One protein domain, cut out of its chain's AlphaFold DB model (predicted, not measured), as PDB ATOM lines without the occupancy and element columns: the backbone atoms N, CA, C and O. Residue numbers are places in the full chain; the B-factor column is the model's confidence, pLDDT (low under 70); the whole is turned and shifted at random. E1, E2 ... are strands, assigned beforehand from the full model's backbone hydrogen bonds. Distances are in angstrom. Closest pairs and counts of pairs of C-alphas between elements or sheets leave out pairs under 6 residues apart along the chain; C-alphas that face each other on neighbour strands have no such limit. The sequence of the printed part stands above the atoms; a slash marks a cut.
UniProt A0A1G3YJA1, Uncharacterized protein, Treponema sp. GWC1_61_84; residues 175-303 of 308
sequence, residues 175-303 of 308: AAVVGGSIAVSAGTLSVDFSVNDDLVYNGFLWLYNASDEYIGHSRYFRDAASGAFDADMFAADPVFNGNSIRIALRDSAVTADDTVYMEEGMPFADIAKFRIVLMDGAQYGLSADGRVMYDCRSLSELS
ATOM      1  N   ALA A 175       3.172 -15.443  -3.219       93.94
ATOM      2  CA  ALA A 175       1.947 -15.047  -3.898       93.94
ATOM      3  C   ALA A 175       0.988 -14.350  -2.921       93.94
ATOM      4  O   ALA A 175       0.769 -14.832  -1.806       93.94
ATOM      5  N   ALA A 176       0.365 -13.262  -3.368       92.19
ATOM      6  CA  ALA A 176      -0.779 -12.662  -2.698       92.19
ATOM      7  C   ALA A 176      -2.060 -13.312  -3.234       92.19
ATOM      8  O   ALA A 176      -2.423 -13.117  -4.396       92.19
ATOM      9  N   VAL A 177      -2.728 -14.103  -2.394       89.56
ATOM     10  CA  VAL A 177      -3.992 -14.756  -2.749       89.56
ATOM     11  C   VAL A 177      -5.097 -13.704  -2.812       89.56
ATOM     12  O   VAL A 177      -5.291 -12.940  -1.869       89.56
ATOM     13  N   VAL A 178      -5.795 -13.653  -3.945       86.19
ATOM     14  CA  VAL A 178      -6.926 -12.746  -4.192       86.19
ATOM     15  C   VAL A 178      -8.239 -13.440  -3.840       86.19
ATOM     16  O   VAL A 178      -9.139 -12.809  -3.294       86.19
ATOM     17  N   GLY A 179      -8.334 -14.741  -4.118       80.56
ATOM     18  CA  GLY A 179      -9.478 -15.571  -3.761       80.56
ATOM     19  C   GLY A 179      -9.301 -17.015  -4.220       80.56
ATOM     20  O   GLY A 179      -8.379 -17.342  -4.969       80.56
ATOM     21  N   GLY A 180     -10.194 -17.891  -3.781       81.19
ATOM     22  CA  GLY A 180     -10.262 -19.266  -4.259       81.19
ATOM     23  C   GLY A 180     -11.671 -19.811  -4.096       81.19
ATOM     24  O   GLY A 180     -12.330 -19.516  -3.104       81.19
ATOM     25  N   SER A 181     -12.132 -20.603  -5.057       81.81
ATOM     26  CA  SER A 181     -13.448 -21.242  -5.022       81.81
ATOM     27  C   SER A 181     -13.357 -22.726  -5.355       81.81
ATOM     28  O   SER A 181     -12.486 -23.151  -6.120       81.81
ATOM     29  N   ILE A 182     -14.248 -23.533  -4.774       80.19
ATOM     30  CA  ILE A 182     -14.289 -24.983  -5.010       80.19
ATOM     31  C   ILE A 182     -15.712 -25.483  -5.261       80.19
ATOM     32  O   ILE A 182     -16.587 -25.396  -4.406       80.19
ATOM     33  N   ALA A 183     -15.948 -26.081  -6.426       78.19
ATOM     34  CA  ALA A 183     -17.203 -26.752  -6.748       78.19
ATOM     35  C   ALA A 183     -16.994 -28.271  -6.729       78.19
ATOM     36  O   ALA A 183     -16.711 -28.891  -7.755       78.19
ATOM     37  N   VAL A 184     -17.160 -28.871  -5.545       71.94
ATOM     38  CA  VAL A 184     -16.927 -30.307  -5.299       71.94
ATOM     39  C   VAL A 184     -17.751 -31.197  -6.236       71.94
ATOM     40  O   VAL A 184     -17.222 -32.145  -6.804       71.94
ATOM     41  N   SER A 185     -19.028 -30.871  -6.470       67.69
ATOM     42  CA  SER A 185     -19.907 -31.648  -7.361       67.69
ATOM     43  C   SER A 185     -19.501 -31.597  -8.837       67.69
ATOM     44  O   SER A 185     -19.860 -32.493  -9.596       67.69
ATOM     45  N   ALA A 186     -18.769 -30.557  -9.240       69.75
ATOM     46  CA  ALA A 186     -18.215 -30.409 -10.581       69.75
ATOM     47  C   ALA A 186     -16.763 -30.910 -10.674       69.75
ATOM     48  O   ALA A 186     -16.193 -30.897 -11.762       69.75
ATOM     49  N   GLY A 187     -16.162 -31.326  -9.549       75.94
ATOM     50  CA  GLY A 187     -14.754 -31.703  -9.477       75.94
ATOM     51  C   GLY A 187     -13.821 -30.567  -9.886       75.94
ATOM     52  O   GLY A 187     -12.777 -30.836 -10.464       75.94
ATOM     53  N   THR A 188     -14.204 -29.303  -9.671       81.25
ATOM     54  CA  THR A 188     -13.416 -28.148 -10.124       81.25
ATOM     55  C   THR A 188     -13.010 -27.247  -8.975       81.25
ATOM     56  O   THR A 188     -13.834 -26.939  -8.111       81.25
ATOM     57  N   LEU A 189     -11.784 -26.739  -9.023       84.62
ATOM     58  CA  LEU A 189     -11.311 -25.684  -8.130       84.62
ATOM     59  C   LEU A 189     -10.715 -24.533  -8.939       84.62
ATOM     60  O   LEU A 189     -10.131 -24.752  -9.999       84.62
ATOM     61  N   SER A 190     -10.868 -23.312  -8.438       87.25
ATOM     62  CA  SER A 190     -10.289 -22.107  -9.021       87.25
ATOM     63  C   SER A 190      -9.499 -21.356  -7.961       87.25
ATOM     64  O   SER A 190      -9.981 -21.173  -6.846       87.25
ATOM     65  N   VAL A 191      -8.307 -20.885  -8.311       87.75
ATOM     66  CA  VAL A 191      -7.477 -20.042  -7.439       87.75
ATOM     67  C   VAL A 191      -7.077 -18.786  -8.192       87.75
ATOM     68  O   VAL A 191      -6.500 -18.878  -9.272       87.75
ATOM     69  N   ASP A 192      -7.356 -17.633  -7.590       88.38
ATOM     70  CA  ASP A 192      -6.955 -16.316  -8.068       88.38
ATOM     71  C   ASP A 192      -5.849 -15.761  -7.165       88.38
ATOM     72  O   ASP A 192      -6.016 -15.624  -5.949       88.38
ATOM     73  N   PHE A 193      -4.708 -15.406  -7.747       91.06
ATOM     74  CA  PHE A 193      -3.583 -14.835  -7.010       91.06
ATOM     75  C   PHE A 193      -2.820 -13.807  -7.832       91.06
ATOM     76  O   PHE A 193      -3.024 -13.667  -9.031       91.06
ATOM     77  N   SER A 194      -1.925 -13.073  -7.187       90.62
ATOM     78  CA  SER A 194      -1.011 -12.154  -7.854       90.62
ATOM     79  C   SER A 194       0.398 -12.322  -7.308       90.62
ATOM     80  O   SER A 194       0.607 -12.647  -6.138       90.62
ATOM     81  N   VAL A 195       1.373 -12.107  -8.176       91.44
ATOM     82  CA  VAL A 195       2.780 -12.000  -7.816       91.44
ATOM     83  C   VAL A 195       3.424 -11.028  -8.797       91.44
ATOM     84  O   VAL A 195       3.054 -10.972  -9.969       91.44
ATOM     85  N   ASN A 196       4.330 -10.203  -8.284       89.44
ATOM     86  CA  ASN A 196       5.146  -9.300  -9.082       89.44
ATOM     87  C   ASN A 196       6.612  -9.614  -8.788       89.44
ATOM     88  O   ASN A 196       7.228  -9.004  -7.898       89.44
ATOM     89  N   ASP A 197       7.105 -10.645  -9.469       90.62
ATOM     90  CA  ASP A 197       8.457 -11.149  -9.298       90.62
ATOM     91  C   ASP A 197       8.957 -11.883 -10.546       90.62
ATOM     92  O   ASP A 197       8.461 -12.952 -10.902       90.62
ATOM     93  N   ASP A 198       9.982 -11.315 -11.178       88.88
ATOM     94  CA  ASP A 198      10.609 -11.873 -12.376       88.88
ATOM     95  C   ASP A 198      11.446 -13.134 -12.081       88.88
ATOM     96  O   ASP A 198      11.836 -13.837 -13.012       88.88
ATOM     97  N   LEU A 199      11.716 -13.449 -10.806       90.81
ATOM     98  CA  LEU A 199      12.377 -14.699 -10.410       90.81
ATOM     99  C   LEU A 199      11.440 -15.912 -10.471       90.81
ATOM    100  O   LEU A 199      11.915 -17.049 -10.495       90.81
ATOM    101  N   VAL A 200      10.121 -15.696 -10.479       91.88
ATOM    102  CA  VAL A 200       9.144 -16.788 -10.526       91.88
ATOM    103  C   VAL A 200       9.187 -17.433 -11.902       91.88
ATOM    104  O   VAL A 200       8.790 -16.842 -12.907       91.88
ATOM    105  N   TYR A 201       9.605 -18.693 -11.936       90.69
ATOM    106  CA  TYR A 201       9.557 -19.492 -13.148       90.69
ATOM    107  C   TYR A 201       8.352 -20.426 -13.149       90.69
ATOM    108  O   TYR A 201       7.602 -20.454 -14.123       90.69
ATOM    109  N   ASN A 202       8.145 -21.173 -12.066       92.00
ATOM    110  CA  ASN A 202       7.112 -22.202 -11.979       92.00
ATOM    111  C   ASN A 202       6.383 -22.135 -10.627       92.00
ATOM    112  O   ASN A 202       6.710 -21.332  -9.755       92.00
ATOM    113  N   GLY A 203       5.385 -22.987 -10.443       93.12
ATOM    114  CA  GLY A 203       4.685 -23.140  -9.181       93.12
ATOM    115  C   GLY A 203       3.709 -24.303  -9.205       93.12
ATOM    116  O   GLY A 203       3.629 -25.028 -10.189       93.12
ATOM    117  N   PHE A 204       3.016 -24.510  -8.097       93.81
ATOM    118  CA  PHE A 204       1.958 -25.502  -7.936       93.81
ATOM    119  C   PHE A 204       1.146 -25.184  -6.673       93.81
ATOM    120  O   PHE A 204       1.494 -24.279  -5.908       93.81
ATOM    121  N   LEU A 205       0.058 -25.915  -6.445       94.44
ATOM    122  CA  LEU A 205      -0.745 -25.814  -5.231       94.44
ATOM    123  C   LEU A 205      -0.436 -26.967  -4.285       94.44
ATOM    124  O   LEU A 205      -0.420 -28.121  -4.704       94.44
ATOM    125  N   TRP A 206      -0.280 -26.658  -3.003       95.62
ATOM    126  CA  TRP A 206      -0.500 -27.621  -1.927       95.62
ATOM    127  C   TRP A 206      -1.941 -27.532  -1.454       95.62
ATOM    128  O   TRP A 206      -2.473 -26.431  -1.298       95.62
ATOM    129  N   LEU A 207      -2.550 -28.687  -1.207       94.81
ATOM    130  CA  LEU A 207      -3.950 -28.828  -0.838       94.81
ATOM    131  C   LEU A 207      -4.056 -29.430   0.558       94.81
ATOM    132  O   LEU A 207      -3.306 -30.338   0.924       94.81
ATOM    133  N   TYR A 208      -5.004 -28.908   1.328       95.25
ATOM    134  CA  TYR A 208      -5.211 -29.278   2.718       95.25
ATOM    135  C   TYR A 208      -6.695 -29.487   3.008       95.25
ATOM    136  O   TYR A 208      -7.560 -28.838   2.405       95.25
ATOM    137  N   ASN A 209      -6.984 -30.355   3.975       94.81
ATOM    138  CA  ASN A 209      -8.333 -30.515   4.505       94.81
ATOM    139  C   ASN A 209      -8.678 -29.427   5.539       94.81
ATOM    140  O   ASN A 209      -7.881 -28.542   5.864       94.81
ATOM    141  N   ALA A 210      -9.902 -29.473   6.070       94.75
ATOM    142  CA  ALA A 210     -10.384 -28.487   7.041       94.75
ATOM    143  C   ALA A 210      -9.558 -28.463   8.344       94.75
ATOM    144  O   ALA A 210      -9.485 -27.420   9.002       94.75
ATOM    145  N   SER A 211      -8.910 -29.580   8.681       94.75
ATOM    146  CA  SER A 211      -8.067 -29.777   9.863       94.75
ATOM    147  C   SER A 211      -6.594 -29.405   9.651       94.75
ATOM    148  O   SER A 211      -5.776 -29.724  10.508       94.75
ATOM    149  N   ASP A 212      -6.258 -28.716   8.552       92.62
ATOM    150  CA  ASP A 212      -4.887 -28.320   8.177       92.62
ATOM    151  C   ASP A 212      -3.947 -29.495   7.861       92.62
ATOM    152  O   ASP A 212      -2.727 -29.328   7.788       92.62
ATOM    153  N   GLU A 213      -4.494 -30.687   7.624       94.69
ATOM    154  CA  GLU A 213      -3.719 -31.829   7.155       94.69
ATOM    155  C   GLU A 213      -3.466 -31.700   5.654       94.69
ATOM    156  O   GLU A 213      -4.370 -31.359   4.890       94.69
ATOM    157  N   TYR A 214      -2.227 -31.957   5.234       94.06
ATOM    158  CA  TYR A 214      -1.858 -32.013   3.824       94.06
ATOM    159  C   TYR A 214      -2.484 -33.249   3.171       94.06
ATOM    160  O   TYR A 214      -2.310 -34.354   3.676       94.06
ATOM    161  N   ILE A 215      -3.179 -33.062   2.049       94.44
ATOM    162  CA  ILE A 215      -3.922 -34.142   1.378       94.44
ATOM    163  C   ILE A 215      -3.569 -34.315  -0.101       94.44
ATOM    164  O   ILE A 215      -4.100 -35.212  -0.752       94.44
ATOM    165  N   GLY A 216      -2.705 -33.462  -0.652       93.56
ATOM    166  CA  GLY A 216      -2.304 -33.563  -2.050       93.56
ATOM    167  C   GLY A 216      -1.741 -32.274  -2.629       93.56
ATOM    168  O   GLY A 216      -1.547 -31.270  -1.938       93.56
ATOM    169  N   HIS A 217      -1.487 -32.298  -3.934       93.31
ATOM    170  CA  HIS A 217      -0.948 -31.160  -4.664       93.31
ATOM    171  C   HIS A 217      -1.397 -31.130  -6.128       93.31
ATOM    172  O   HIS A 217      -1.771 -32.149  -6.701       93.31
ATOM    173  N   SER A 218      -1.336 -29.961  -6.765       91.75
ATOM    174  CA  SER A 218      -1.560 -29.858  -8.212       91.75
ATOM    175  C   SER A 218      -0.346 -30.321  -9.019       91.75
ATOM    176  O   SER A 218       0.767 -30.439  -8.494       91.75
ATOM    177  N   ARG A 219      -0.524 -30.476 -10.334       88.50
ATOM    178  CA  ARG A 219       0.591 -30.406 -11.292       88.50
ATOM    179  C   ARG A 219       1.358 -29.088 -11.160       88.50
ATOM    180  O   ARG A 219       0.858 -28.106 -10.598       88.50
ATOM    181  N   TYR A 220       2.574 -29.078 -11.695       90.00
ATOM    182  CA  TYR A 220       3.315 -27.841 -11.890       90.00
ATOM    183  C   TYR A 220       2.628 -26.957 -12.932       90.00
ATOM    184  O   TYR A 220       2.093 -27.456 -13.914       90.00
ATOM    185  N   PHE A 221       2.685 -25.643 -12.731       90.56
ATOM    186  CA  PHE A 221       2.103 -24.650 -13.630       90.56
ATOM    187  C   PHE A 221       2.735 -24.679 -15.017       90.56
ATOM    188  O   PHE A 221       2.069 -24.350 -15.993       90.56
ATOM    189  N   ARG A 222       4.012 -25.054 -15.105       88.06
ATOM    190  CA  ARG A 222       4.707 -25.314 -16.362       88.06
ATOM    191  C   ARG A 222       5.082 -26.777 -16.489       88.06
ATOM    192  O   ARG A 222       5.585 -27.374 -15.530       88.06
ATOM    193  N   ASP A 223       4.934 -27.288 -17.703       84.62
ATOM    194  CA  ASP A 223       5.499 -28.564 -18.108       84.62
ATOM    195  C   ASP A 223       7.028 -28.503 -18.044       84.62
ATOM    196  O   ASP A 223       7.666 -27.552 -18.505       84.62
ATOM    197  N   ALA A 224       7.618 -29.540 -17.465       81.50
ATOM    198  CA  ALA A 224       9.045 -29.580 -17.213       81.50
ATOM    199  C   ALA A 224       9.840 -29.644 -18.531       81.50
ATOM    200  O   ALA A 224      10.897 -29.026 -18.646       81.50
ATOM    201  N   ALA A 225       9.333 -30.374 -19.532       81.06
ATOM    202  CA  ALA A 225      10.056 -30.637 -20.773       81.06
ATOM    203  C   ALA A 225      10.037 -29.458 -21.750       81.06
ATOM    204  O   ALA A 225      11.059 -29.123 -22.350       81.06
ATOM    205  N   SER A 226       8.873 -28.842 -21.924       84.19
ATOM    206  CA  SER A 226       8.651 -27.741 -22.860       84.19
ATOM    207  C   SER A 226       8.829 -26.362 -22.225       84.19
ATOM    208  O   SER A 226       9.046 -25.388 -22.945       84.19
ATOM    209  N   GLY A 227       8.705 -26.252 -20.898       83.81
ATOM    210  CA  GLY A 227       8.637 -24.972 -20.189       83.81
ATOM    211  C   GLY A 227       7.353 -24.177 -20.468       83.81
ATOM    212  O   GLY A 227       7.204 -23.060 -19.958       83.81
ATOM    213  N   ALA A 228       6.433 -24.718 -21.271       87.19
ATOM    214  CA  ALA A 228       5.144 -24.106 -21.554       87.19
ATOM    215  C   ALA A 228       4.234 -24.202 -20.328       87.19
ATOM    216  O   ALA A 228       4.370 -25.116 -19.514       87.19
ATOM    217  N   PHE A 229       3.311 -23.254 -20.195       87.06
ATOM    218  CA  PHE A 229       2.270 -23.364 -19.184       87.06
ATOM    219  C   PHE A 229       1.345 -24.538 -19.484       87.06
ATOM    220  O   PHE A 229       1.075 -24.851 -20.643       87.06
ATOM    221  N   ASP A 230       0.863 -25.179 -18.424       85.12
ATOM    222  CA  ASP A 230      -0.141 -26.225 -18.525       85.12
ATOM    223  C   ASP A 230      -1.464 -25.601 -19.006       85.12
ATOM    224  O   ASP A 230      -2.126 -24.842 -18.290       85.12
ATOM    225  N   ALA A 231      -1.825 -25.895 -20.257       82.44
ATOM    226  CA  ALA A 231      -3.003 -25.343 -20.917       82.44
ATOM    227  C   ALA A 231      -4.328 -25.823 -20.296       82.44
ATOM    228  O   ALA A 231      -5.361 -25.189 -20.513       82.44
ATOM    229  N   ASP A 232      -4.310 -26.903 -19.509       79.19
ATOM    230  CA  ASP A 232      -5.487 -27.367 -18.773       79.19
ATOM    231  C   ASP A 232      -5.688 -26.570 -17.476       79.19
ATOM    232  O   ASP A 232      -6.820 -26.425 -17.006       79.19
ATOM    233  N   MET A 233      -4.606 -26.010 -16.922       81.88
ATOM    234  CA  MET A 233      -4.624 -25.194 -15.703       81.88
ATOM    235  C   MET A 233      -4.874 -23.709 -15.983       81.88
ATOM    236  O   MET A 233      -5.465 -23.014 -15.148       81.88
ATOM    237  N   PHE A 234      -4.437 -23.214 -17.145       80.00
ATOM    238  CA  PHE A 234      -4.498 -21.800 -17.512       80.00
ATOM    239  C   PHE A 234      -5.270 -21.575 -18.813       80.00
ATOM    240  O   PHE A 234      -4.925 -22.099 -19.865       80.00
ATOM    241  N   ALA A 235      -6.280 -20.698 -18.770       66.75
ATOM    242  CA  ALA A 235      -7.048 -20.322 -19.963       66.75
ATOM    243  C   ALA A 235      -6.233 -19.502 -20.990       66.75
ATOM    244  O   ALA A 235      -6.622 -19.403 -22.153       66.75
ATOM    245  N   ALA A 236      -5.137 -18.879 -20.552       68.44
ATOM    246  CA  ALA A 236      -4.158 -18.162 -21.365       68.44
ATOM    247  C   ALA A 236      -2.812 -18.159 -20.629       68.44
ATOM    248  O   ALA A 236      -2.818 -18.220 -19.400       68.44
ATOM    249  N   ASP A 237      -1.694 -18.033 -21.353       69.38
ATOM    250  CA  ASP A 237      -0.353 -17.957 -20.760       69.38
ATOM    251  C   ASP A 237      -0.286 -16.833 -19.710       69.38
ATOM    252  O   ASP A 237      -0.359 -15.649 -20.067       69.38
ATOM    253  N   PRO A 238      -0.170 -17.157 -18.410       74.00
ATOM    254  CA  PRO A 238      -0.105 -16.140 -17.380       74.00
ATOM    255  C   PRO A 238       1.252 -15.431 -17.403       74.00
ATOM    256  O   PRO A 238       2.290 -15.983 -17.774       74.00
ATOM    257  N   VAL A 239       1.253 -14.189 -16.925       71.31
ATOM    258  CA  VAL A 239       2.472 -13.420 -16.674       71.31
ATOM    259  C   VAL A 239       2.617 -13.275 -15.161       71.31
ATOM    260  O   VAL A 239       1.787 -12.627 -14.528       71.31
ATOM    261  N   PHE A 240       3.686 -13.834 -14.579       68.88
ATOM    262  CA  PHE A 240       4.024 -13.723 -13.141       68.88
ATOM    263  C   PHE A 240       4.502 -12.313 -12.710       68.88
ATOM    264  O   PHE A 240       5.112 -12.130 -11.660       68.88
ATOM    265  N   ASN A 241       4.195 -11.308 -13.529       60.34
ATOM    266  CA  ASN A 241       4.456  -9.886 -13.331       60.34
ATOM    267  C   ASN A 241       3.166  -9.100 -13.661       60.34
ATOM    268  O   ASN A 241       3.107  -8.302 -14.596       60.34
ATOM    269  N   GLY A 242       2.070  -9.429 -12.963       56.53
ATOM    270  CA  GLY A 242       0.724  -8.945 -13.285       56.53
ATOM    271  C   GLY A 242      -0.302  -9.140 -12.163       56.53
ATOM    272  O   GLY A 242      -0.088  -9.891 -11.213       56.53
ATOM    273  N   ASN A 243      -1.433  -8.431 -12.260       57.50
ATOM    274  CA  ASN A 243      -2.337  -8.210 -11.122       57.50
ATOM    275  C   ASN A 243      -3.381  -9.315 -10.865       57.50
ATOM    276  O   ASN A 243      -4.109  -9.216  -9.881       57.50
ATOM    277  N   SER A 244      -3.476 -10.362 -11.690       72.62
ATOM    278  CA  SER A 244      -4.307 -11.535 -11.376       72.62
ATOM    279  C   SER A 244      -3.969 -12.721 -12.280       72.62
ATOM    280  O   SER A 244      -3.966 -12.596 -13.503       72.62
ATOM    281  N   ILE A 245      -3.696 -13.866 -11.667       75.88
ATOM    282  CA  ILE A 245      -3.479 -15.165 -12.289       75.88
ATOM    283  C   ILE A 245      -4.578 -16.079 -11.773       75.88
ATOM    284  O   ILE A 245      -4.733 -16.226 -10.561       75.88
ATOM    285  N   ARG A 246      -5.311 -16.693 -12.700       78.94
ATOM    286  CA  ARG A 246      -6.344 -17.680 -12.403       78.94
ATOM    287  C   ARG A 246      -5.868 -19.063 -12.812       78.94
ATOM    288  O   ARG A 246      -5.504 -19.261 -13.969       78.94
ATOM    289  N   ILE A 247      -5.927 -19.999 -11.877       80.00
ATOM    290  CA  ILE A 247      -5.710 -21.428 -12.111       80.00
ATOM    291  C   ILE A 247      -7.047 -22.139 -11.978       80.00
ATOM    292  O   ILE A 247      -7.755 -21.891 -11.004       80.00
ATOM    293  N   ALA A 248      -7.364 -23.041 -12.902       79.62
ATOM    294  CA  ALA A 248      -8.500 -23.951 -12.792       79.62
ATOM    295  C   ALA A 248      -8.006 -25.402 -12.763       79.62
ATOM    296  O   ALA A 248      -7.339 -25.828 -13.696       79.62
ATOM    297  N   LEU A 249      -8.335 -26.167 -11.719       75.44
ATOM    298  CA  LEU A 249      -8.001 -27.597 -11.644       75.44
ATOM    299  C   LEU A 249      -9.257 -28.455 -11.685       75.44
ATOM    300  O   LEU A 249     -10.348 -28.006 -11.322       75.44
ATOM    301  N   ARG A 250      -9.071 -29.696 -12.128       72.00
ATOM    302  CA  ARG A 250     -10.105 -30.711 -12.319       72.00
ATOM    303  C   ARG A 250      -9.718 -32.032 -11.661       72.00
ATOM    304  O   ARG A 250      -8.561 -32.448 -11.736       72.00
ATOM    305  N   ASP A 251     -10.699 -32.680 -11.043       64.25
ATOM    306  CA  ASP A 251     -10.562 -34.005 -10.443       64.25
ATOM    307  C   ASP A 251     -10.394 -35.104 -11.510       64.25
ATOM    308  O   ASP A 251     -11.149 -35.194 -12.484       64.25
ATOM    309  N   SER A 252      -9.426 -35.979 -11.252       57.00
ATOM    310  CA  SER A 252      -9.125 -37.242 -11.936       57.00
ATOM    311  C   SER A 252     -10.339 -38.148 -12.184       57.00
ATOM    312  O   SER A 252     -10.425 -38.827 -13.208       57.00
ATOM    313  N   ALA A 253     -11.333 -38.145 -11.287       53.44
ATOM    314  CA  ALA A 253     -12.523 -38.983 -11.437       53.44
ATOM    315  C   ALA A 253     -13.428 -38.557 -12.615       53.44
ATOM    316  O   ALA A 253     -14.346 -39.294 -12.987       53.44
ATOM    317  N   VAL A 254     -13.184 -37.376 -13.196       48.91
ATOM    318  CA  VAL A 254     -14.018 -36.759 -14.240       48.91
ATOM    319  C   VAL A 254     -13.301 -36.696 -15.598       48.91
ATOM    320  O   VAL A 254     -13.967 -36.741 -16.635       48.91
ATOM    321  N   THR A 255     -11.965 -36.639 -15.631       47.97
ATOM    322  CA  THR A 255     -11.158 -36.542 -16.865       47.97
ATOM    323  C   THR A 255      -9.875 -37.366 -16.772       47.97
ATOM    324  O   THR A 255      -9.268 -37.421 -15.714       47.97
ATOM    325  N   ALA A 256      -9.418 -37.946 -17.889       48.38
ATOM    326  CA  ALA A 256      -8.198 -38.766 -17.966       48.38
ATOM    327  C   ALA A 256      -6.874 -37.990 -17.752       48.38
ATOM    328  O   ALA A 256      -5.803 -38.593 -17.800       48.38
ATOM    329  N   ASP A 257      -6.954 -36.676 -17.522       56.22
ATOM    330  CA  ASP A 257      -5.823 -35.767 -17.360       56.22
ATOM    331  C   ASP A 257      -5.789 -35.217 -15.920       56.22
ATOM    332  O   ASP A 257      -6.425 -34.219 -15.583       56.22
ATOM    333  N   ASP A 258      -5.048 -35.906 -15.048       66.00
ATOM    334  CA  ASP A 258      -4.939 -35.613 -13.610       66.00
ATOM    335  C   ASP A 258      -4.251 -34.275 -13.298       66.00
ATOM    336  O   ASP A 258      -3.038 -34.233 -13.106       66.00
ATOM    337  N   THR A 259      -4.982 -33.165 -13.182       75.38
ATOM    338  CA  THR A 259      -4.374 -31.883 -12.749       75.38
ATOM    339  C   THR A 259      -4.065 -31.816 -11.242       75.38
ATOM    340  O   THR A 259      -3.358 -30.907 -10.796       75.38
ATOM    341  N   VAL A 260      -4.558 -32.786 -10.462       84.56
ATOM    342  CA  VAL A 260      -4.384 -32.905  -9.006       84.56
ATOM    343  C   VAL A 260      -3.970 -34.329  -8.635       84.56
ATOM    344  O   VAL A 260      -4.559 -35.291  -9.118       84.56
ATOM    345  N   TYR A 261      -2.994 -34.448  -7.736       87.56
ATOM    346  CA  TYR A 261      -2.535 -35.698  -7.136       87.56
ATOM    347  C   TYR A 261      -2.900 -35.710  -5.650       87.56
ATOM    348  O   TYR A 261      -2.454 -34.843  -4.895       87.56
ATOM    349  N   MET A 262      -3.716 -36.682  -5.245       89.69
ATOM    350  CA  MET A 262      -4.191 -36.835  -3.867       89.69
ATOM    351  C   MET A 262      -3.396 -37.909  -3.120       89.69
ATOM    352  O   MET A 262      -2.976 -38.903  -3.714       89.69
ATOM    353  N   GLU A 263      -3.222 -37.718  -1.814       90.75
ATOM    354  CA  GLU A 263      -2.673 -38.737  -0.918       90.75
ATOM    355  C   GLU A 263      -3.611 -39.950  -0.817       90.75
ATOM    356  O   GLU A 263      -4.831 -39.851  -0.998       90.75
ATOM    357  N   GLU A 264      -3.044 -41.120  -0.519       87.56
ATOM    358  CA  GLU A 264      -3.817 -42.359  -0.425       87.56
ATOM    359  C   GLU A 264      -4.932 -42.233   0.628       87.56
ATOM    360  O   GLU A 264      -4.688 -41.918   1.792       87.56
ATOM    361  N   GLY A 265      -6.175 -42.492   0.211       88.19
ATOM    362  CA  GLY A 265      -7.348 -42.418   1.085       88.19
ATOM    363  C   GLY A 265      -7.931 -41.015   1.283       88.19
ATOM    364  O   GLY A 265      -8.958 -40.911   1.950       88.19
ATOM    365  N   MET A 266      -7.348 -39.970   0.685       90.44
ATOM    366  CA  MET A 266      -7.851 -38.595   0.762       90.44
ATOM    367  C   MET A 266      -8.655 -38.226  -0.500       90.44
ATOM    368  O   MET A 266      -8.071 -38.028  -1.567       90.44
ATOM    369  N   PRO A 267      -9.996 -38.135  -0.443       89.50
ATOM    370  CA  PRO A 267     -10.807 -37.779  -1.603       89.50
ATOM    371  C   PRO A 267     -10.713 -36.284  -1.948       89.50
ATOM    372  O   PRO A 267     -10.537 -35.433  -1.079       89.50
ATOM    373  N   PHE A 268     -10.947 -35.936  -3.220       86.88
ATOM    374  CA  PHE A 268     -11.015 -34.542  -3.691       86.88
ATOM    375  C   PHE A 268     -12.019 -33.686  -2.897       86.88
ATOM    376  O   PHE A 268     -11.803 -32.499  -2.669       86.88
ATOM    377  N   ALA A 269     -13.112 -34.300  -2.434       88.75
ATOM    378  CA  ALA A 269     -14.142 -33.637  -1.638       88.75
ATOM    379  C   ALA A 269     -13.644 -33.102  -0.283       88.75
ATOM    380  O   ALA A 269     -14.307 -32.239   0.292       88.75
ATOM    381  N   ASP A 270     -12.493 -33.575   0.203       91.69
ATOM    382  CA  ASP A 270     -11.922 -33.136   1.477       91.69
ATOM    383  C   ASP A 270     -11.079 -31.861   1.340       91.69
ATOM    384  O   ASP A 270     -10.687 -31.274   2.351       91.69
ATOM    385  N   ILE A 271     -10.814 -31.396   0.113       92.06
ATOM    386  CA  ILE A 271     -10.083 -30.151  -0.132       92.06
ATOM    387  C   ILE A 271     -10.871 -28.971   0.441       92.06
ATOM    388  O   ILE A 271     -11.981 -28.663   0.013       92.06
ATOM    389  N   ALA A 272     -10.254 -28.267   1.389       93.81
ATOM    390  CA  ALA A 272     -10.838 -27.096   2.039       93.81
ATOM    391  C   ALA A 272      -9.908 -25.878   2.017       93.81
ATOM    392  O   ALA A 272     -10.370 -24.737   2.051       93.81
ATOM    393  N   LYS A 273      -8.593 -26.102   1.979       95.19
ATOM    394  CA  LYS A 273      -7.574 -25.057   2.090       95.19
ATOM    395  C   LYS A 273      -6.439 -25.299   1.099       95.19
ATOM    396  O   LYS A 273      -6.245 -26.417   0.622       95.19
ATOM    397  N   PHE A 274      -5.674 -24.255   0.797       94.88
ATOM    398  CA  PHE A 274      -4.549 -24.337  -0.130       94.88
ATOM    399  C   PHE A 274      -3.416 -23.367   0.203       94.88
ATOM    400  O   PHE A 274      -3.605 -22.340   0.861       94.88
ATOM    401  N   ARG A 275      -2.229 -23.685  -0.316       95.56
ATOM    402  CA  ARG A 275      -1.101 -22.756  -0.450       95.56
ATOM    403  C   ARG A 275      -0.600 -22.769  -1.879       95.56
ATOM    404  O   ARG A 275      -0.562 -23.814  -2.523       95.56
ATOM    405  N   ILE A 276      -0.161 -21.610  -2.340       95.81
ATOM    406  CA  ILE A 276       0.534 -21.460  -3.611       95.81
ATOM    407  C   ILE A 276       2.021 -21.581  -3.324       95.81
ATOM    408  O   ILE A 276       2.562 -20.838  -2.502       95.81
ATOM    409  N   VAL A 277       2.670 -22.516  -4.004       96.50
ATOM    410  CA  VAL A 277       4.119 -22.673  -3.986       96.50
ATOM    411  C   VAL A 277       4.654 -22.095  -5.286       96.50
ATOM    412  O   VAL A 277       4.329 -22.598  -6.355       96.50
ATOM    413  N   LEU A 278       5.458 -21.039  -5.201       95.62
ATOM    414  CA  LEU A 278       6.170 -20.457  -6.338       95.62
ATOM    415  C   LEU A 278       7.644 -20.823  -6.256       95.62
ATOM    416  O   LEU A 278       8.204 -20.903  -5.168       95.62
ATOM    417  N   MET A 279       8.271 -21.068  -7.394       94.81
ATOM    418  CA  MET A 279       9.648 -21.542  -7.470       94.81
ATOM    419  C   MET A 279      10.383 -20.811  -8.580       94.81
ATOM    420  O   MET A 279       9.782 -20.394  -9.579       94.81
ATOM    421  N   ASP A 280      11.692 -20.696  -8.414       92.06
ATOM    422  CA  ASP A 280      12.565 -20.356  -9.524       92.06
ATOM    423  C   ASP A 280      12.810 -21.599 -10.397       92.06
ATOM    424  O   ASP A 280      12.052 -22.573 -10.345       92.06
ATOM    425  N   GLY A 281      13.833 -21.565 -11.249       82.25
ATOM    426  CA  GLY A 281      14.354 -22.796 -11.837       82.25
ATOM    427  C   GLY A 281      14.523 -22.810 -13.346       82.25
ATOM    428  O   GLY A 281      15.042 -23.791 -13.878       82.25
ATOM    429  N   ALA A 282      14.193 -21.717 -14.045       73.62
ATOM    430  CA  ALA A 282      14.501 -21.565 -15.472       73.62
ATOM    431  C   ALA A 282      15.978 -21.884 -15.780       73.62
ATOM    432  O   ALA A 282      16.311 -22.420 -16.834       73.62
ATOM    433  N   GLN A 283      16.861 -21.561 -14.833       81.31
ATOM    434  CA  GLN A 283      18.303 -21.694 -14.946       81.31
ATOM    435  C   GLN A 283      18.820 -23.135 -14.818       81.31
ATOM    436  O   GLN A 283      19.920 -23.416 -15.284       81.31
ATOM    437  N   TYR A 284      18.070 -24.055 -14.204       77.62
ATOM    438  CA  TYR A 284      18.571 -25.406 -13.912       77.62
ATOM    439  C   TYR A 284      18.276 -26.427 -15.012       77.62
ATOM    440  O   TYR A 284      18.860 -27.513 -15.009       77.62
ATOM    441  N   GLY A 285      17.395 -26.086 -15.955       75.38
ATOM    442  CA  GLY A 285      16.877 -27.044 -16.923       75.38
ATOM    443  C   GLY A 285      16.166 -28.224 -16.249       75.38
ATOM    444  O   GLY A 285      15.746 -28.161 -15.091       75.38
ATOM    445  N   LEU A 286      16.025 -29.315 -16.997       75.81
ATOM    446  CA  LEU A 286      15.464 -30.563 -16.493       75.81
ATOM    447  C   LEU A 286      16.497 -31.370 -15.713       75.81
ATOM    448  O   LEU A 286      17.650 -31.503 -16.131       75.81
ATOM    449  N   SER A 287      16.054 -32.005 -14.630       70.12
ATOM    450  CA  SER A 287      16.817 -33.094 -14.029       70.12
ATOM    451  C   SER A 287      16.935 -34.287 -14.990       70.12
ATOM    452  O   SER A 287      16.175 -34.428 -15.951       70.12
ATOM    453  N   ALA A 288      17.869 -35.200 -14.708       68.75
ATOM    454  CA  ALA A 288      18.051 -36.421 -15.501       68.75
ATOM    455  C   ALA A 288      16.796 -37.320 -15.553       68.75
ATOM    456  O   ALA A 288      16.655 -38.120 -16.472       68.75
ATOM    457  N   ASP A 289      15.892 -37.187 -14.580       60.06
ATOM    458  CA  ASP A 289      14.594 -37.866 -14.506       60.06
ATOM    459  C   ASP A 289      13.413 -36.993 -14.979       60.06
ATOM    460  O   ASP A 289      12.259 -37.339 -14.735       60.06
ATOM    461  N   GLY A 290      13.685 -35.878 -15.668       67.12
ATOM    462  CA  GLY A 290      12.669 -35.049 -16.325       67.12
ATOM    463  C   GLY A 290      11.841 -34.172 -15.383       67.12
ATOM    464  O   GLY A 290      10.756 -33.737 -15.754       67.12
ATOM    465  N   ARG A 291      12.326 -33.906 -14.166       69.25
ATOM    466  CA  ARG A 291      11.658 -33.052 -13.176       69.25
ATOM    467  C   ARG A 291      12.155 -31.613 -13.261       69.25
ATOM    468  O   ARG A 291      13.298 -31.348 -13.640       69.25
ATOM    469  N   VAL A 292      11.286 -30.691 -12.851       73.50
ATOM    470  CA  VAL A 292      11.631 -29.277 -12.670       73.50
ATOM    471  C   VAL A 292      12.634 -29.173 -11.529       73.50
ATOM    472  O   VAL A 292      12.340 -29.558 -10.396       73.50
ATOM    473  N   MET A 293      13.817 -28.656 -11.835       80.69
ATOM    474  CA  MET A 293      14.826 -28.341 -10.838       80.69
ATOM    475  C   MET A 293      14.631 -26.906 -10.367       80.69
ATOM    476  O   MET A 293      14.474 -25.996 -11.174       80.69
ATOM    477  N   TYR A 294      14.658 -26.715  -9.058       90.56
ATOM    478  CA  TYR A 294      14.610 -25.419  -8.397       90.56
ATOM    479  C   TYR A 294      15.456 -25.513  -7.136       90.56
ATOM    480  O   TYR A 294      15.662 -26.602  -6.589       90.56
ATOM    481  N   ASP A 295      15.934 -24.377  -6.661       90.25
ATOM    482  CA  ASP A 295      16.646 -24.298  -5.392       90.25
ATOM    483  C   ASP A 295      16.120 -23.176  -4.495       90.25
ATOM    484  O   ASP A 295      16.526 -23.067  -3.336       90.25
ATOM    485  N   CYS A 296      15.136 -22.421  -4.983       94.25
ATOM    486  CA  CYS A 296      14.328 -21.511  -4.203       94.25
ATOM    487  C   CYS A 296      12.841 -21.867  -4.319       94.25
ATOM    488  O   CYS A 296      12.326 -22.162  -5.398       94.25
ATOM    489  N   ARG A 297      12.123 -21.800  -3.194       95.75
ATOM    490  CA  ARG A 297      10.659 -21.816  -3.196       95.75
ATOM    491  C   ARG A 297      10.066 -20.791  -2.252       95.75
ATOM    492  O   ARG A 297      10.648 -20.462  -1.223       95.75
ATOM    493  N   SER A 298       8.862 -20.360  -2.573       97.06
ATOM    494  CA  SER A 298       8.089 -19.384  -1.833       97.06
ATOM    495  C   SER A 298       6.688 -19.901  -1.576       97.06
ATOM    496  O   SER A 298       6.068 -20.457  -2.478       97.06
ATOM    497  N   LEU A 299       6.198 -19.763  -0.351       96.38
ATOM    498  CA  LEU A 299       4.902 -20.290   0.069       96.38
ATOM    499  C   LEU A 299       3.971 -19.124   0.387       96.38
ATOM    500  O   LEU A 299       4.296 -18.290   1.224       96.38
ATOM    501  N   SER A 300       2.793 -19.071  -0.229       95.62
ATOM    502  CA  SER A 300       1.755 -18.121   0.186       95.62
ATOM    503  C   SER A 300       1.265 -18.406   1.608       95.62
ATOM    504  O   SER A 300       1.491 -19.491   2.156       95.62
ATOM    505  N   GLU A 301       0.500 -17.470   2.167       93.00
ATOM    506  CA  GLU A 301      -0.361 -17.738   3.322       93.00
ATOM    507  C   GLU A 301      -1.338 -18.890   3.046       93.00
ATOM    508  O   GLU A 301      -1.705 -19.144   1.890       93.00
ATOM    509  N   LEU A 302      -1.747 -19.598   4.105       93.38
ATOM    510  CA  LEU A 302      -2.772 -20.636   4.000       93.38
ATOM    511  C   LEU A 302      -4.113 -19.960   3.744       93.38
ATOM    512  O   LEU A 302      -4.554 -19.132   4.536       93.38
ATOM    513  N   SER A 303      -4.749 -20.321   2.638       94.19
ATOM    514  CA  SER A 303      -6.023 -19.743   2.216       94.19
ATOM    515  C   SER A 303      -7.117 -20.799   2.222       94.19
ATOM    516  O   SER A 303      -6.848 -21.986   2.042       94.19
TER     517      SER A 303
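Overview. This is residues 175 to 303 of the 308 residues of an uncharacterized protein of Treponema sp. GWC1_61_84 (UniProt A0A1G3YJA1). Two antiparallel sheets lie face to face as a sandwich, a strongly twisted five-stranded one of E6, E4, E3, E7 and E8 and a three-stranded one of E1, E2 and E5, with their strands crossed at 56 degrees. Two long links without named elements add loops: residues 219 to 240 pass from the larger sheet to the smaller, and residues 280 to 295 join E7 to E8. The printed part has 129 residues with eight named strands, E1 to E8 along the chain, and no named helix; the class is all strand, though under half of the residues, 53, are in named elements. The sheet orders are E6 - E4 - E3 - E7 - E8 and E1 - E2 - E5. The whole is compact and rounded, with a radius of gyration of the C-alphas of 14.2 A and spans of 38 by 32 by 27 A.

Arrangement. E1, residues 176 to 183, and E2, residues 188 to 196, form a hairpin, with N 178 and O 192 at 2.8 A. E2 is the inner strand, antiparallel also to E5, residues 241 to 250, with N 245 and O 193 at 2.7 A; E5 bends by 67 degrees at residue 244. In the other sheet, E3, residues 202 to 208, and E4, residues 214 to 218, form a hairpin, with N 207 and O 216 at 2.9 A. The edge strand E6, residues 260 to 262, is antiparallel to E4, with N 261 and O 217 at 2.8 A. E7, residues 273 to 279, is antiparallel to E3 at 159 degrees, with N 277 and O 204 at 2.8 A. E7 and the edge strand E8, residues 296 to 299, form a hairpin, with N 298 and O 278 at 2.7 A. Between the sheets, the closest C-alphas of E5 and E6, those of Leu 249 and Val 260, are 6.9 A apart. E1 and E7 are near each other, with 8 pairs of C-alphas within 10 A, while E5 and E8 are apart.

Along the chain. E1 begins at C-alpha 176, (-0.779, -12.662, -2.698), and is 22.0 A long; E2 is 26.5 A and E3 20.4 A. E4 is 12.2 A, E5 25.4 A and E6 6.5 A. E7, 20.0 A, begins at C-alpha 273, (-7.574, -25.057, 2.090). E8, 10.4 A, ends at C-alpha 299, (4.902, -20.290, 0.069).

Size, cuts and confidence. The two C-alphas farthest apart, those of Ser 185 and Gln 283, are 40.2 A apart. The printed part has no cut. The links E4 to E5, 22 residues, and E7 to E8, 16 residues, are long. Mean pLDDT of the printed part is 83.0; it is under 70 at residues 185 to 186, 235 to 237, 240 to 243, 251 to 258 and 288 to 291.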